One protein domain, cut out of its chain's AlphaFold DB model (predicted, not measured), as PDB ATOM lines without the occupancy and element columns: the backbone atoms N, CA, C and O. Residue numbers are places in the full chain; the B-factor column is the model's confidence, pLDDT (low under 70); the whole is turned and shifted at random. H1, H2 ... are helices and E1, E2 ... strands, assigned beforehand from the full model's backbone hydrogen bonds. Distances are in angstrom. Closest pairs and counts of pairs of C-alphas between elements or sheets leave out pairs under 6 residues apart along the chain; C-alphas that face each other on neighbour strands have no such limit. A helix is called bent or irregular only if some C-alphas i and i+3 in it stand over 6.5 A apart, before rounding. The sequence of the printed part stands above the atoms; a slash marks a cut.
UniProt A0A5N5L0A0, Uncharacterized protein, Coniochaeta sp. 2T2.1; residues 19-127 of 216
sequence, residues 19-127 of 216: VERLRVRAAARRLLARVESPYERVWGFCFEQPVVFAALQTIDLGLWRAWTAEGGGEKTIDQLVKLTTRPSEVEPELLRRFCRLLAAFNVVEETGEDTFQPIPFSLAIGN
ATOM      1  N   VAL A  19      37.556 -11.700  -2.933       82.50
ATOM      2  CA  VAL A  19      38.852 -11.714  -2.244       82.50
ATOM      3  C   VAL A  19      39.958 -11.172  -3.149       82.50
ATOM      4  O   VAL A  19      40.785 -10.368  -2.705       82.50
ATOM      5  N   GLU A  20      39.967 -11.558  -4.423       85.44
ATOM      6  CA  GLU A  20      40.971 -11.111  -5.384       85.44
ATOM      7  C   GLU A  20      40.789  -9.631  -5.731       85.44
ATOM      8  O   GLU A  20      41.756  -8.863  -5.697       85.44
ATOM      9  N   ARG A  21      39.541  -9.171  -5.910       86.88
ATOM     10  CA  ARG A  21      39.238  -7.737  -6.060       86.88
ATOM     11  C   ARG A  21      39.804  -6.915  -4.897       86.88
ATOM     12  O   ARG A  21      40.419  -5.865  -5.107       86.88
ATOM     13  N   LEU A  22      39.619  -7.378  -3.658       84.88
ATOM     14  CA  LEU A  22      40.113  -6.684  -2.464       84.88
ATOM     15  C   LEU A  22      41.644  -6.684  -2.372       84.88
ATOM     16  O   LEU A  22      42.223  -5.672  -1.958       84.88
ATOM     17  N   ARG A  23      42.313  -7.766  -2.792       85.12
ATOM     18  CA  ARG A  23      43.782  -7.823  -2.890       85.12
ATOM     19  C   ARG A  23      44.315  -6.820  -3.902       85.12
ATOM     20  O   ARG A  23      45.209  -6.045  -3.556       85.12
ATOM     21  N   VAL A  24      43.724  -6.768  -5.096       89.88
ATOM     22  CA  VAL A  24      44.075  -5.789  -6.135       89.88
ATOM     23  C   VAL A  24      43.885  -4.366  -5.612       89.88
ATOM     24  O   VAL A  24      44.800  -3.547  -5.706       89.88
ATOM     25  N   ARG A  25      42.755  -4.072  -4.953       89.44
ATOM     26  CA  ARG A  25      42.509  -2.755  -4.340       89.44
ATOM     27  C   ARG A  25      43.573  -2.390  -3.301       89.44
ATOM     28  O   ARG A  25      44.036  -1.249  -3.262       89.44
ATOM     29  N   ALA A  26      43.956  -3.331  -2.438       90.56
ATOM     30  CA  ALA A  26      44.986  -3.107  -1.428       90.56
ATOM     31  C   ALA A  26      46.369  -2.870  -2.059       90.56
ATOM     32  O   ALA A  26      47.096  -1.977  -1.617       90.56
ATOM     33  N   ALA A  27      46.719  -3.629  -3.101       93.50
ATOM     34  CA  ALA A  27      47.958  -3.454  -3.850       93.50
ATOM     35  C   ALA A  27      48.007  -2.090  -4.557       93.50
ATOM     36  O   ALA A  27      48.989  -1.365  -4.396       93.50
ATOM     37  N   ALA A  28      46.927  -1.689  -5.234       94.94
ATOM     38  CA  ALA A  28      46.818  -0.394  -5.906       94.94
ATOM     39  C   ALA A  28      46.998   0.782  -4.934       94.94
ATOM     40  O   ALA A  28      47.769   1.696  -5.208       94.94
ATOM     41  N   ARG A  29      46.379   0.729  -3.744       92.56
ATOM     42  CA  ARG A  29      46.573   1.759  -2.705       92.56
ATOM     43  C   ARG A  29      48.025   1.864  -2.235       92.56
ATOM     44  O   ARG A  29      48.514   2.966  -2.003       92.56
ATOM     45  N   ARG A  30      48.719   0.731  -2.078       93.56
ATOM     46  CA  ARG A  30      50.143   0.716  -1.693       93.56
ATOM     47  C   ARG A  30      51.039   1.243  -2.808       93.56
ATOM     48  O   ARG A  30      52.044   1.869  -2.497       93.56
ATOM     49  N   LEU A  31      50.700   0.958  -4.065       96.38
ATOM     50  CA  LEU A  31      51.414   1.480  -5.225       96.38
ATOM     51  C   LEU A  31      51.257   2.998  -5.307       96.38
ATOM     52  O   LEU A  31      52.269   3.689  -5.349       96.38
ATOM     53  N   LEU A  32      50.020   3.504  -5.234       93.25
ATOM     54  CA  LEU A  32      49.724   4.937  -5.246       93.25
ATOM     55  C   LEU A  32      50.536   5.679  -4.170       93.25
ATOM     56  O   LEU A  32      51.278   6.603  -4.474       93.25
ATOM     57  N   ALA A  33      50.528   5.163  -2.939       90.75
ATOM     58  CA  ALA A  33      51.283   5.746  -1.830       90.75
ATOM     59  C   ALA A  33      52.817   5.763  -2.012       90.75
ATOM     60  O   ALA A  33      53.499   6.450  -1.257       90.75
ATOM     61  N   ARG A  34      53.374   4.970  -2.939       94.81
ATOM     62  CA  ARG A  34      54.816   4.943  -3.248       94.81
ATOM     63  C   ARG A  34      55.192   5.843  -4.421       94.81
ATOM     64  O   ARG A  34      56.364   6.185  -4.530       94.81
ATOM     65  N   VAL A  35      54.241   6.146  -5.307       96.75
ATOM     66  CA  VAL A  35      54.472   7.008  -6.479       96.75
ATOM     67  C   VAL A  35      54.153   8.471  -6.186       96.75
ATOM     68  O   VAL A  35      54.762   9.341  -6.793       96.75
ATOM     69  N   GLU A  36      53.248   8.738  -5.241       95.06
ATOM     70  CA  GLU A  36      52.972  10.086  -4.743       95.06
ATOM     71  C   GLU A  36      54.198  10.681  -4.041       95.06
ATOM     72  O   GLU A  36      54.832  10.054  -3.186       95.06
ATOM     73  N   SER A  37      54.485  11.945  -4.336       95.81
ATOM     74  CA  SER A  37      55.357  12.767  -3.506       95.81
ATOM     75  C   SER A  37      54.718  13.039  -2.131       95.81
ATOM     76  O   SER A  37      53.492  12.998  -1.978       95.81
ATOM     77  N   PRO A  38      55.516  13.402  -1.106       91.12
ATOM     78  CA  PRO A  38      54.970  13.804   0.190       91.12
ATOM     79  C   PRO A  38      53.972  14.969   0.098       91.12
ATOM     80  O   PRO A  38      53.024  15.020   0.878       91.12
ATOM     81  N   TYR A  39      54.171  15.885  -0.857       87.88
ATOM     82  CA  TYR A  39      53.283  17.025  -1.074       87.88
ATOM     83  C   TYR A  39      51.922  16.592  -1.631       87.88
ATOM     84  O   TYR A  39      50.900  16.941  -1.047       87.88
ATOM     85  N   GLU A  40      51.902  15.788  -2.699       90.38
ATOM     86  CA  GLU A  40      50.660  15.248  -3.283       90.38
ATOM     87  C   GLU A  40      49.868  14.450  -2.246       90.38
ATOM     88  O   GLU A  40      48.653  14.588  -2.120       90.38
ATOM     89  N   ARG A  41      50.573  13.696  -1.399       88.19
ATOM     90  CA  ARG A  41      49.943  12.924  -0.333       88.19
ATOM     91  C   ARG A  41      49.265  13.797   0.725       88.19
ATOM     92  O   ARG A  41      48.162  13.477   1.160       88.19
ATOM     93  N   VAL A  42      49.899  14.893   1.150       84.50
ATOM     94  CA  VAL A  42      49.292  15.859   2.090       84.50
ATOM     95  C   VAL A  42      48.136  16.609   1.428       84.50
ATOM     96  O   VAL A  42      47.099  16.809   2.060       84.50
ATOM     97  N   TRP A  43      48.282  16.971   0.154       83.25
ATOM     98  CA  TRP A  43      47.232  17.617  -0.628       83.25
ATOM     99  C   TRP A  43      45.958  16.763  -0.698       83.25
ATOM    100  O   TRP A  43      44.860  17.272  -0.455       83.25
ATOM    101  N   GLY A  44      46.112  15.449  -0.893       84.06
ATOM    102  CA  GLY A  44      45.015  14.482  -0.848       84.06
ATOM    103  C   GLY A  44      44.210  14.525   0.458       84.06
ATOM    104  O   GLY A  44      42.977  14.497   0.437       84.06
ATOM    105  N   PHE A  45      44.891  14.643   1.603       79.56
ATOM    106  CA  PHE A  45      44.246  14.702   2.922       79.56
ATOM    107  C   PHE A  45      43.624  16.064   3.240       79.56
ATOM    108  O   PHE A  45      42.541  16.121   3.821       79.56
ATOM    109  N   CYS A  46      44.311  17.158   2.913       78.69
ATOM    110  CA  CYS A  46      43.892  18.496   3.330       78.69
ATOM    111  C   CYS A  46      42.892  19.148   2.368       78.69
ATOM    112  O   CYS A  46      42.141  20.021   2.799       78.69
ATOM    113  N   PHE A  47      42.871  18.738   1.097       76.19
ATOM    114  CA  PHE A  47      42.076  19.403   0.065       76.19
ATOM    115  C   PHE A  47      41.208  18.439  -0.727       76.19
ATOM    116  O   PHE A  47      39.993  18.601  -0.714       76.19
ATOM    117  N   GLU A  48      41.785  17.430  -1.379       84.38
ATOM    118  CA  GLU A  48      41.028  16.604  -2.328       84.38
ATOM    119  C   GLU A  48      39.826  15.917  -1.675       84.38
ATOM    120  O   GLU A  48      38.681  16.153  -2.061       84.38
ATOM    121  N   GLN A  49      40.064  15.112  -0.636       84.06
ATOM    122  CA  GLN A  49      38.996  14.350   0.011       84.06
ATOM    123  C   GLN A  49      37.957  15.255   0.700       84.06
ATOM    124  O   GLN A  49      36.762  15.039   0.473       84.06
ATOM    125  N   PRO A  50      38.344  16.283   1.491       86.62
ATOM    126  CA  PRO A  50      37.371  17.191   2.098       86.62
ATOM    127  C   PRO A  50      36.536  17.970   1.077       86.62
ATOM    128  O   PRO A  50      35.331  18.116   1.267       86.62
ATOM    129  N   VAL A  51      37.145  18.448  -0.015       86.19
ATOM    130  CA  VAL A  51      36.450  19.247  -1.036       86.19
ATOM    131  C   VAL A  51      35.462  18.391  -1.828       86.19
ATOM    132  O   VAL A  51      34.332  18.824  -2.052       86.19
ATOM    133  N   VAL A  52      35.831  17.158  -2.189       89.19
ATOM    134  CA  VAL A  52      34.913  16.211  -2.848       89.19
ATOM    135  C   VAL A  52      33.745  15.857  -1.934       89.19
ATOM    136  O   VAL A  52      32.597  15.844  -2.376       89.19
ATOM    137  N   PHE A  53      34.011  15.610  -0.649       85.62
ATOM    138  CA  PHE A  53      32.959  15.307   0.317       85.62
ATOM    139  C   PHE A  53      32.007  16.493   0.529       85.62
ATOM    140  O   PHE A  53      30.790  16.318   0.514       85.62
ATOM    141  N   ALA A  54      32.542  17.711   0.648       82.19
ATOM    142  CA  ALA A  54      31.731  18.920   0.742       82.19
ATOM    143  C   ALA A  54      30.871  19.122  -0.515       82.19
ATOM    144  O   ALA A  54      29.688  19.439  -0.396       82.19
ATOM    145  N   ALA A  55      31.422  18.886  -1.709       87.81
ATOM    146  CA  ALA A  55      30.682  18.961  -2.967       87.81
ATOM    147  C   ALA A  55      29.538  17.939  -3.026       87.81
ATOM    148  O   ALA A  55      28.408  18.313  -3.334       87.81
ATOM    149  N   LEU A  56      29.810  16.679  -2.661       88.12
ATOM    150  CA  LEU A  56      28.812  15.606  -2.582       88.12
ATOM    151  C   LEU A  56      27.612  15.995  -1.717       88.12
ATOM    152  O   LEU A  56      26.474  15.772  -2.127       88.12
ATOM    153  N   GLN A  57      27.871  16.579  -0.543       85.62
ATOM    154  CA  GLN A  57      26.826  17.027   0.378       85.62
ATOM    155  C   GLN A  57      26.111  18.284  -0.116       85.62
ATOM    156  O   GLN A  57      24.894  18.387  -0.007       85.62
ATOM    157  N   THR A  58      26.857  19.239  -0.670       83.69
ATOM    158  CA  THR A  58      26.309  20.535  -1.092       83.69
ATOM    159  C   THR A  58      25.320  20.377  -2.241       83.69
ATOM    160  O   THR A  58      24.298  21.057  -2.259       83.69
ATOM    161  N   ILE A  59      25.590  19.466  -3.182       86.31
ATOM    162  CA  ILE A  59      24.675  19.227  -4.304       86.31
ATOM    163  C   ILE A  59      23.546  18.243  -3.975       86.31
ATOM    164  O   ILE A  59      22.636  18.075  -4.789       86.31
ATOM    165  N   ASP A  60      23.560  17.609  -2.796       82.06
ATOM    166  CA  ASP A  60      22.530  16.656  -2.368       82.06
ATOM    167  C   ASP A  60      21.247  17.357  -1.893       82.06
ATOM    168  O   ASP A  60      20.793  17.238  -0.757       82.06
ATOM    169  N   LEU A  61      20.613  18.087  -2.806       86.06
ATOM    170  CA  LEU A  61      19.302  18.707  -2.621       86.06
ATOM    171  C   LEU A  61      18.182  17.729  -3.008       86.06
ATOM    172  O   LEU A  61      17.204  18.101  -3.661       86.06
ATOM    173  N   GLY A  62      18.351  16.450  -2.661       86.62
ATOM    174  CA  GLY A  62      17.536  15.334  -3.154       86.62
ATOM    175  C   GLY A  62      17.945  14.830  -4.542       86.62
ATOM    176  O   GLY A  62      17.308  13.909  -5.056       86.62
ATOM    177  N   LEU A  63      19.011  15.397  -5.121       92.56
ATOM    178  CA  LEU A  63      19.493  15.087  -6.466       92.56
ATOM    179  C   LEU A  63      19.873  13.614  -6.611       92.56
ATOM    180  O   LEU A  63      19.379  12.954  -7.519       92.56
ATOM    181  N   TRP A  64      20.707  13.076  -5.713       92.56
ATOM    182  CA  TRP A  64      21.201  11.699  -5.836       92.56
ATOM    183  C   TRP A  64      20.064  10.683  -5.796       92.56
ATOM    184  O   TRP A  64      20.035   9.751  -6.593       92.56
ATOM    185  N   ARG A  65      19.089  10.890  -4.903       91.31
ATOM    186  CA  ARG A  65      17.904  10.032  -4.820       91.31
ATOM    187  C   ARG A  65      17.076  10.111  -6.100       91.31
ATOM    188  O   ARG A  65      16.719   9.070  -6.636       91.31
ATOM    189  N   ALA A  66      16.764  11.319  -6.576       93.31
ATOM    190  CA  ALA A  66      15.954  11.514  -7.779       93.31
ATOM    191  C   ALA A  66      16.636  10.916  -9.017       93.31
ATOM    192  O   ALA A  66      16.021  10.160  -9.763       93.31
ATOM    193  N   TRP A  67      17.932  11.174  -9.180       94.44
ATOM    194  CA  TRP A  67      18.711  10.673 -10.303       94.44
ATOM    195  C   TRP A  67      18.818   9.143 -10.289       94.44
ATOM    196  O   TRP A  67      18.595   8.509 -11.317       94.44
ATOM    197  N   THR A  68      19.068   8.527  -9.127       93.25
ATOM    198  CA  THR A  68      19.062   7.062  -8.988       93.25
ATOM    199  C   THR A  68      17.671   6.464  -9.214       93.25
ATOM    200  O   THR A  68      17.566   5.411  -9.839       93.25
ATOM    201  N   ALA A  69      16.601   7.115  -8.747       91.94
ATOM    202  CA  ALA A  69      15.226   6.637  -8.921       91.94
ATOM    203  C   ALA A  69      14.788   6.602 -10.395       91.94
ATOM    204  O   ALA A  69      14.020   5.726 -10.783       91.94
ATOM    205  N   GLU A  70      15.323   7.494 -11.230       93.88
ATOM    206  CA  GLU A  70      15.139   7.459 -12.687       93.88
ATOM    207  C   GLU A  70      15.993   6.385 -13.390       93.88
ATOM    208  O   GLU A  70      15.983   6.284 -14.615       93.88
ATOM    209  N   GLY A  71      16.737   5.570 -12.633       90.25
ATOM    210  CA  GLY A  71      17.675   4.581 -13.167       90.25
ATOM    211  C   GLY A  71      19.023   5.178 -13.579       90.25
ATOM    212  O   GLY A  71      19.814   4.513 -14.245       90.25
ATOM    213  N   GLY A  72      19.304   6.423 -13.185       90.25
ATOM    214  CA  GLY A  72      20.496   7.160 -13.582       90.25
ATOM    215  C   GLY A  72      20.343   7.818 -14.952       90.25
ATOM    216  O   GLY A  72      19.427   8.609 -15.180       90.25
ATOM    217  N   GLY A  73      21.282   7.519 -15.848       93.06
ATOM    218  CA  GLY A  73      21.312   8.055 -17.207       93.06
ATOM    219  C   GLY A  73      21.965   9.430 -17.326       93.06
ATOM    220  O   GLY A  73      22.110  10.170 -16.351       93.06
ATOM    221  N   GLU A  74      22.382   9.727 -18.551       96.94
ATOM    222  CA  GLU A  74      23.007  10.985 -18.942       96.94
ATOM    223  C   GLU A  74      22.029  12.161 -18.804       96.94
ATOM    224  O   GLU A  74      20.862  12.060 -19.197       96.94
ATOM    225  N   LYS A  75      22.496  13.270 -18.221       97.44
ATOM    226  CA  LYS A  75      21.714  14.490 -18.000       97.44
ATOM    227  C   LYS A  75      22.563  15.742 -18.162       97.44
ATOM    228  O   LYS A  75      23.696  15.802 -17.686       97.44
ATOM    229  N   THR A  76      21.983  16.771 -18.768       97.88
ATOM    230  CA  THR A  76      22.580  18.112 -18.807       97.88
ATOM    231  C   THR A  76      22.445  18.815 -17.457       97.88
ATOM    232  O   THR A  76      21.581  18.461 -16.649       97.88
ATOM    233  N   ILE A  77      23.236  19.865 -17.212       96.81
ATOM    234  CA  ILE A  77      23.100  20.695 -15.999       96.81
ATOM    235  C   ILE A  77      21.662  21.187 -15.790       96.81
ATOM    236  O   ILE A  77      21.129  21.046 -14.691       96.81
ATOM    237  N   ASP A  78      20.988  21.673 -16.832       96.38
ATOM    238  CA  ASP A  78      19.606  22.158 -16.720       96.38
ATOM    239  C   ASP A  78      18.617  21.053 -16.329       96.38
ATOM    240  O   ASP A  78      17.624  21.299 -15.638       96.38
ATOM    241  N   GLN A  79      18.867  19.820 -16.775       97.12
ATOM    242  CA  GLN A  79      18.071  18.663 -16.376       97.12
ATOM    243  C   GLN A  79      18.354  18.284 -14.921       97.12
ATOM    244  O   GLN A  79      17.414  18.010 -14.177       97.12
ATOM    245  N   LEU A  80      19.615  18.335 -14.486       96.12
ATOM    246  CA  LEU A  80      19.996  18.073 -13.097       96.12
ATOM    247  C   LEU A  80      19.397  19.096 -12.130       96.12
ATOM    248  O   LEU A  80      18.887  18.707 -11.081       96.12
ATOM    249  N   VAL A  81      19.365  20.381 -12.497       96.25
ATOM    250  CA  VAL A  81      18.697  21.431 -11.707       96.25
ATOM    251  C   VAL A  81      17.228  21.076 -11.462       96.25
ATOM    252  O   VAL A  81      16.754  21.158 -10.329       96.25
ATOM    253  N   LYS A  82      16.517  20.607 -12.496       96.62
ATOM    254  CA  LYS A  82      15.097  20.219 -12.404       96.62
ATOM    255  C   LYS A  82      14.844  18.998 -11.518       96.62
ATOM    256  O   LYS A  82      13.736  18.864 -11.011       96.62
ATOM    257  N   LEU A  83      15.843  18.135 -11.326       94.62
ATOM    258  CA  LEU A  83      15.745  16.971 -10.436       94.62
ATOM    259  C   LEU A  83      15.927  17.310  -8.959       94.62
ATOM    260  O   LEU A  83      15.599  16.497  -8.093       94.62
ATOM    261  N   THR A  84      16.468  18.485  -8.651       93.88
ATOM    262  CA  THR A  84      16.599  18.918  -7.262       93.88
ATOM    263  C   THR A  84      15.231  19.220  -6.652       93.88
ATOM    264  O   THR A  84      14.268  19.552  -7.339       93.88
ATOM    265  N   THR A  85      15.137  19.148  -5.326       91.06
ATOM    266  CA  THR A  85      13.875  19.395  -4.604       91.06
ATOM    267  C   THR A  85      13.399  20.847  -4.746       91.06
ATOM    268  O   THR A  85      12.205  21.118  -4.639       91.06
ATOM    269  N   ARG A  86      14.322  21.796  -4.969       90.31
ATOM    270  CA  ARG A  86      14.038  23.238  -5.071       90.31
ATOM    271  C   ARG A  86      14.765  23.859  -6.275       90.31
ATOM    272  O   ARG A  86      15.701  24.629  -6.074       90.31
ATOM    273  N   PRO A  87      14.346  23.560  -7.519       89.75
ATOM    274  CA  PRO A  87      15.077  23.958  -8.727       89.75
ATOM    275  C   PRO A  87      15.295  25.469  -8.867       89.75
ATOM    276  O   PRO A  87      16.315  25.895  -9.390       89.75
ATOM    277  N   SER A  88      14.360  26.286  -8.376       90.44
ATOM    278  CA  SER A  88      14.440  27.753  -8.437       90.44
ATOM    279  C   SER A  88      15.501  28.366  -7.520       90.44
ATOM    280  O   SER A  88      15.815  29.540  -7.671       90.44
ATOM    281  N   GLU A  89      16.011  27.609  -6.545       88.50
ATOM    282  CA  GLU A  89      17.049  28.059  -5.605       88.50
ATOM    283  C   GLU A  89      18.449  27.556  -5.988       88.50
ATOM    284  O   GLU A  89      19.425  27.847  -5.297       88.50
ATOM    285  N   VAL A  90      18.560  26.769  -7.061       91.00
ATOM    286  CA  VAL A  90      19.822  26.160  -7.485       91.00
ATOM    287  C   VAL A  90      20.452  26.999  -8.584       91.00
ATOM    288  O   VAL A  90      19.903  27.122  -9.673       91.00
ATOM    289  N   GLU A  91      21.644  27.518  -8.302       94.06
ATOM    290  CA  GLU A  91      22.456  28.246  -9.274       94.06
ATOM    291  C   GLU A  91      23.117  27.258 -10.264       94.06
ATOM    292  O   GLU A  91      23.979  26.470  -9.847       94.06
ATOM    293  N   PRO A  92      22.775  27.276 -11.571       94.00
ATOM    294  CA  PRO A  92      23.263  26.280 -12.529       94.00
ATOM    295  C   PRO A  92      24.788  26.277 -12.685       94.00
ATOM    296  O   PRO A  92      25.404  25.214 -12.751       94.00
ATOM    297  N   GLU A  93      25.423  27.452 -12.669       94.69
ATOM    298  CA  GLU A  93      26.883  27.572 -12.783       94.69
ATOM    299  C   GLU A  93      27.620  27.010 -11.564       94.69
ATOM    300  O   GLU A  93      28.719  26.458 -11.681       94.69
ATOM    301  N   LEU A  94      27.015  27.102 -10.379       91.44
ATOM    302  CA  LEU A  94      27.579  26.487  -9.183       91.44
ATOM    303  C   LEU A  94      27.478  24.960  -9.265       91.44
ATOM    304  O   LEU A  94      28.467  24.271  -9.005       91.44
ATOM    305  N   LEU A  95      26.320  24.436  -9.685       93.88
ATOM    306  CA  LEU A  95      26.132  23.002  -9.900       93.88
ATOM    307  C   LEU A  95      27.105  22.468 -10.958       93.88
ATOM    308  O   LEU A  95      27.756  21.454 -10.723       93.88
ATOM    309  N   ARG A  96      27.297  23.193 -12.067       95.56
ATOM    310  CA  ARG A  96      28.276  22.872 -13.117       95.56
ATOM    311  C   ARG A  96      29.685  22.695 -12.563       95.56
ATOM    312  O   ARG A  96      30.347  21.697 -12.848       95.56
ATOM    313  N   ARG A  97      30.149  23.643 -11.743       95.19
ATOM    314  CA  ARG A  97      31.483  23.589 -11.123       95.19
ATOM    315  C   ARG A  97      31.631  22.385 -10.199       95.19
ATOM    316  O   ARG A  97      32.677  21.737 -10.221       95.19
ATOM    317  N   PHE A  98      30.594  22.059  -9.429       94.44
ATOM    318  CA  PHE A  98      30.596  20.861  -8.596       94.44
ATOM    319  C   PHE A  98      30.570  19.577  -9.428       94.44
ATOM    320  O   PHE A  98      31.355  18.683  -9.143       94.44
ATOM    321  N   CYS A  99      29.758  19.483 -10.481       95.06
ATOM    322  CA  CYS A  99      29.724  18.309 -11.353       95.06
ATOM    323  C   CYS A  99      31.078  18.049 -12.026       95.06
ATOM    324  O   CYS A  99      31.542  16.913 -12.002       95.06
ATOM    325  N   ARG A 100      31.771  19.085 -12.519       96.06
ATOM    326  CA  ARG A 100      33.129  18.941 -13.082       96.06
ATOM    327  C   ARG A 100      34.160  18.501 -12.041       96.06
ATOM    328  O   ARG A 100      34.988  17.639 -12.318       96.06
ATOM    329  N   LEU A 101      34.094  19.052 -10.825       94.69
ATOM    330  CA  LEU A 101      34.919  18.585  -9.707       94.69
ATOM    331  C   LEU A 101      34.646  17.102  -9.417       94.69
ATOM    332  O   LEU A 101      35.572  16.305  -9.334       94.69
ATOM    333  N   LEU A 102      33.379  16.717  -9.288       94.88
ATOM    334  CA  LEU A 102      32.981  15.338  -9.022       94.88
ATOM    335  C   LEU A 102      33.375  14.395 -10.170       94.88
ATOM    336  O   LEU A 102      33.752  13.254  -9.906       94.88
ATOM    337  N   ALA A 103      33.368  14.869 -11.417       95.75
ATOM    338  CA  ALA A 103      33.865  14.121 -12.567       95.75
ATOM    339  C   ALA A 103      35.376  13.861 -12.470       95.75
ATOM    340  O   ALA A 103      35.816  12.720 -12.607       95.75
ATOM    341  N   ALA A 104      36.165  14.880 -12.112       94.00
ATOM    342  CA  ALA A 104      37.613  14.743 -11.916       94.00
ATOM    343  C   ALA A 104      37.988  13.706 -10.837       94.00
ATOM    344  O   ALA A 104      39.054  13.096 -10.905       94.00
ATOM    345  N   PHE A 105      37.100  13.470  -9.866       92.75
ATOM    346  CA  PHE A 105      37.289  12.498  -8.786       92.75
ATOM    347  C   PHE A 105      36.556  11.167  -8.997       92.75
ATOM    348  O   PHE A 105      36.437  10.382  -8.056       92.75
ATOM    349  N   ASN A 106      36.108  10.874 -10.223       93.31
ATOM    350  CA  ASN A 106      35.395   9.640 -10.568       93.31
ATOM    351  C   ASN A 106      34.171   9.406  -9.668       93.31
ATOM    352  O   ASN A 106      33.927   8.292  -9.205       93.31
ATOM    353  N   VAL A 107      33.425  10.469  -9.373       94.38
ATOM    354  CA  VAL A 107      32.134  10.382  -8.683       94.38
ATOM    355  C   VAL A 107      30.991  10.372  -9.685       94.38
ATOM    356  O   VAL A 107      30.018   9.665  -9.464       94.38
ATOM    357  N   VAL A 108      31.109  11.120 -10.774       95.56
ATOM    358  CA  VAL A 108      30.236  11.080 -11.956       95.56
ATOM    359  C   VAL A 108      31.126  11.014 -13.196       95.56
ATOM    360  O   VAL A 108      32.336  11.195 -13.091       95.56
ATOM    361  N   GLU A 109      30.553  10.748 -14.358       95.88
ATOM    362  CA  GLU A 109      31.249  10.815 -15.641       95.88
ATOM    363  C   GLU A 109      30.747  12.038 -16.415       95.88
ATOM    364  O   GLU A 109      29.540  12.254 -16.477       95.88
ATOM    365  N   GLU A 110      31.647  12.853 -16.967       96.31
ATOM    366  CA  GLU A 110      31.297  13.929 -17.907       96.31
ATOM    367  C   GLU A 110      31.383  13.360 -19.327       96.31
ATOM    368  O   GLU A 110      32.463  13.015 -19.806       96.31
ATOM    369  N   THR A 111      30.232  13.200 -19.975       95.94
ATOM    370  CA  THR A 111      30.093  12.515 -21.272       95.94
ATOM    371  C   THR A 111      30.037  13.487 -22.451       95.94
ATOM    372  O   THR A 111      30.248  13.096 -23.600       95.94
ATOM    373  N   GLY A 112      29.800  14.769 -22.176       94.75
ATOM    374  CA  GLY A 112      29.768  15.851 -23.151       94.75
ATOM    375  C   GLY A 112      29.838  17.209 -22.463       94.75
ATOM    376  O   GLY A 112      29.907  17.285 -21.237       94.75
ATOM    377  N   GLU A 113      29.804  18.290 -23.248       93.75
ATOM    378  CA  GLU A 113      29.766  19.642 -22.690       93.75
ATOM    379  C   GLU A 113      28.556  19.768 -21.762       93.75
ATOM    380  O   GLU A 113      27.406  19.607 -22.177       93.75
ATOM    381  N   ASP A 114      28.842  19.990 -20.478       94.50
ATOM    382  CA  ASP A 114      27.835  20.213 -19.444       94.50
ATOM    383  C   ASP A 114      26.815  19.080 -19.287       94.50
ATOM    384  O   ASP A 114      25.661  19.297 -18.897       94.50
ATOM    385  N   THR A 115      27.274  17.866 -19.576       97.56
ATOM    386  CA  THR A 115      26.468  16.654 -19.617       97.56
ATOM    387  C   THR A 115      27.156  15.557 -18.816       97.56
ATOM    388  O   THR A 115      28.333  15.263 -19.022       97.56
ATOM    389  N   PHE A 116      26.421  14.972 -17.867       97.56
ATOM    390  CA  PHE A 116      26.970  14.074 -16.857       97.56
ATOM    391  C   PHE A 116      26.137  12.806 -16.716       97.56
ATOM    392  O   PHE A 116      24.918  12.832 -16.876       97.56
ATOM    393  N   GLN A 117      26.777  11.709 -16.331       96.19
ATOM    394  CA  GLN A 117      26.139  10.427 -16.057       96.19
ATOM    395  C   GLN A 117      26.610   9.874 -14.700       96.19
ATOM    396  O   GLN A 117      27.790   9.996 -14.357       96.19
ATOM    397  N   PRO A 118      25.727   9.248 -13.898       94.56
ATOM    398  CA  PRO A 118      26.141   8.611 -12.663       94.56
ATOM    399  C   PRO A 118      26.838   7.281 -12.965       94.56
ATOM    400  O   PRO A 118      26.479   6.550 -13.889       94.56
ATOM    401  N   ILE A 119      27.811   6.949 -12.130       93.31
ATOM    402  CA  ILE A 119      28.540   5.679 -12.165       93.31
ATOM    403  C   ILE A 119      28.077   4.793 -10.990       93.31
ATOM    404  O   ILE A 119      27.326   5.268 -10.131       93.31
ATOM    405  N   PRO A 120      28.533   3.527 -10.861       91.06
ATOM    406  CA  PRO A 120      28.099   2.656  -9.764       91.06
ATOM    407  C   PRO A 120      28.260   3.274  -8.366       91.06
ATOM    408  O   PRO A 120      27.426   3.044  -7.492       91.06
ATOM    409  N   PHE A 121      29.294   4.097  -8.161       88.62
ATOM    410  CA  PHE A 121      29.490   4.829  -6.910       88.62
ATOM    411  C   PHE A 121      28.392   5.874  -6.654       88.62
ATOM    412  O   PHE A 121      27.773   5.825  -5.594       88.62
ATOM    413  N   SER A 122      28.087   6.774  -7.596       90.88
ATOM    414  CA  SER A 122      27.032   7.789  -7.406       90.88
ATOM    415  C   SER A 122      25.641   7.170  -7.277       90.88
ATOM    416  O   SER A 122      24.843   7.626  -6.457       90.88
ATOM    417  N   LEU A 123      25.364   6.080  -7.997       89.69
ATOM    418  CA  LEU A 123      24.112   5.335  -7.834       89.69
ATOM    419  C   LEU A 123      23.960   4.778  -6.410       89.69
ATOM    420  O   LEU A 123      22.873   4.853  -5.831       89.69
ATOM    421  N   ALA A 124      25.050   4.277  -5.820       86.81
ATOM    422  CA  ALA A 124      25.059   3.783  -4.444       86.81
ATOM    423  C   ALA A 124      24.811   4.890  -3.403       86.81
ATOM    424  O   ALA A 124      24.249   4.595  -2.349       86.81
ATOM    425  N   ILE A 125      25.173   6.148  -3.694       86.75
ATOM    426  CA  ILE A 125      24.879   7.313  -2.833       86.75
ATOM    427  C   ILE A 125      23.374   7.610  -2.816       86.75
ATOM    428  O   ILE A 125      22.795   7.875  -1.762       86.75
ATOM    429  N   GLY A 126      22.723   7.550  -3.980       84.25
ATOM    430  CA  GLY A 126      21.280   7.775  -4.092       84.25
ATOM    431  C   GLY A 126      20.421   6.642  -3.518       84.25
ATOM    432  O   GLY A 126      19.247   6.862  -3.222       84.25
ATOM    433  N   ASN A 127      20.994   5.451  -3.330       81.25
ATOM    434  CA  ASN A 127      20.300   4.280  -2.802       81.25
ATOM    435  C   ASN A 127      20.050   4.414  -1.289       81.25
ATOM    436  O   ASN A 127      20.970   4.564  -0.498       81.25
TER     437      ASN A 127
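Overview. This is residues 19 to 127 of the 216 residues of an uncharacterized protein of Coniochaeta sp. 2T2.1 (UniProt A0A5N5L0A0). A long helical arm, H1 and the bent, nearly straight H2, makes an L whose far part, H2b, runs into a head of short crossed helices H3 to H6 and the small antiparallel hairpin E1 E2. In H1, residues 19 to 31 stick out free of the head. The printed part has 109 residues, mostly helix, in the order H1 H2 H3 H4 H5 E1 E2 H6. It is only just loose, close to compact, with a radius of gyration of the C-alphas of 15.8 A, and spans 46 by 32 by 23 A.

Along the chain. H1, residues 19 to 35, begins at C-alpha 19 (38.852, -11.714, -2.244) and is 24.7 A long. H2, residues 38 to 58, was assigned as one helix by its hydrogen bonds but is bent, with C-alphas 46 and 49 7.2 A apart; its arms are H2a, 38 to 46, 12.4 A, and H2b, 49 to 58, 14.2 A. H3 is 63 to 69, H4 77 to 83, and H5 92 to 104, 18.4 A. E1 is 108 to 112, E2 115 to 118, and H6 120 to 126, ending at C-alpha 126 (21.280, 7.775, -4.092).

Arrangement. H1 and H2a are close but not clearly touching, C-alphas 33 and 41 being 7.5 A apart, at a steep tilt of 61 degrees. H5 touches H2b with residues 98 to 102 alone, closest C-alphas 55 and 98, 5.9 A. H3 touches H6, about perpendicular at 73 degrees, closest C-alphas 65 and 126, 4.1 A. In the hairpin E1 E2, N 109 and O 117 are within hydrogen-bond range, 2.9 A. Every O i to N i+4 pair is within range in H1, H2b, H3, H4, H5 and H6; in H2a 4 of 5 are.

Size, cuts and confidence. The C-alphas farthest apart, those of Glu 20 and Ser 88, are 47.2 A apart. The printed part has no cut, no link is long, and no printed residue is under 70 in pLDDT.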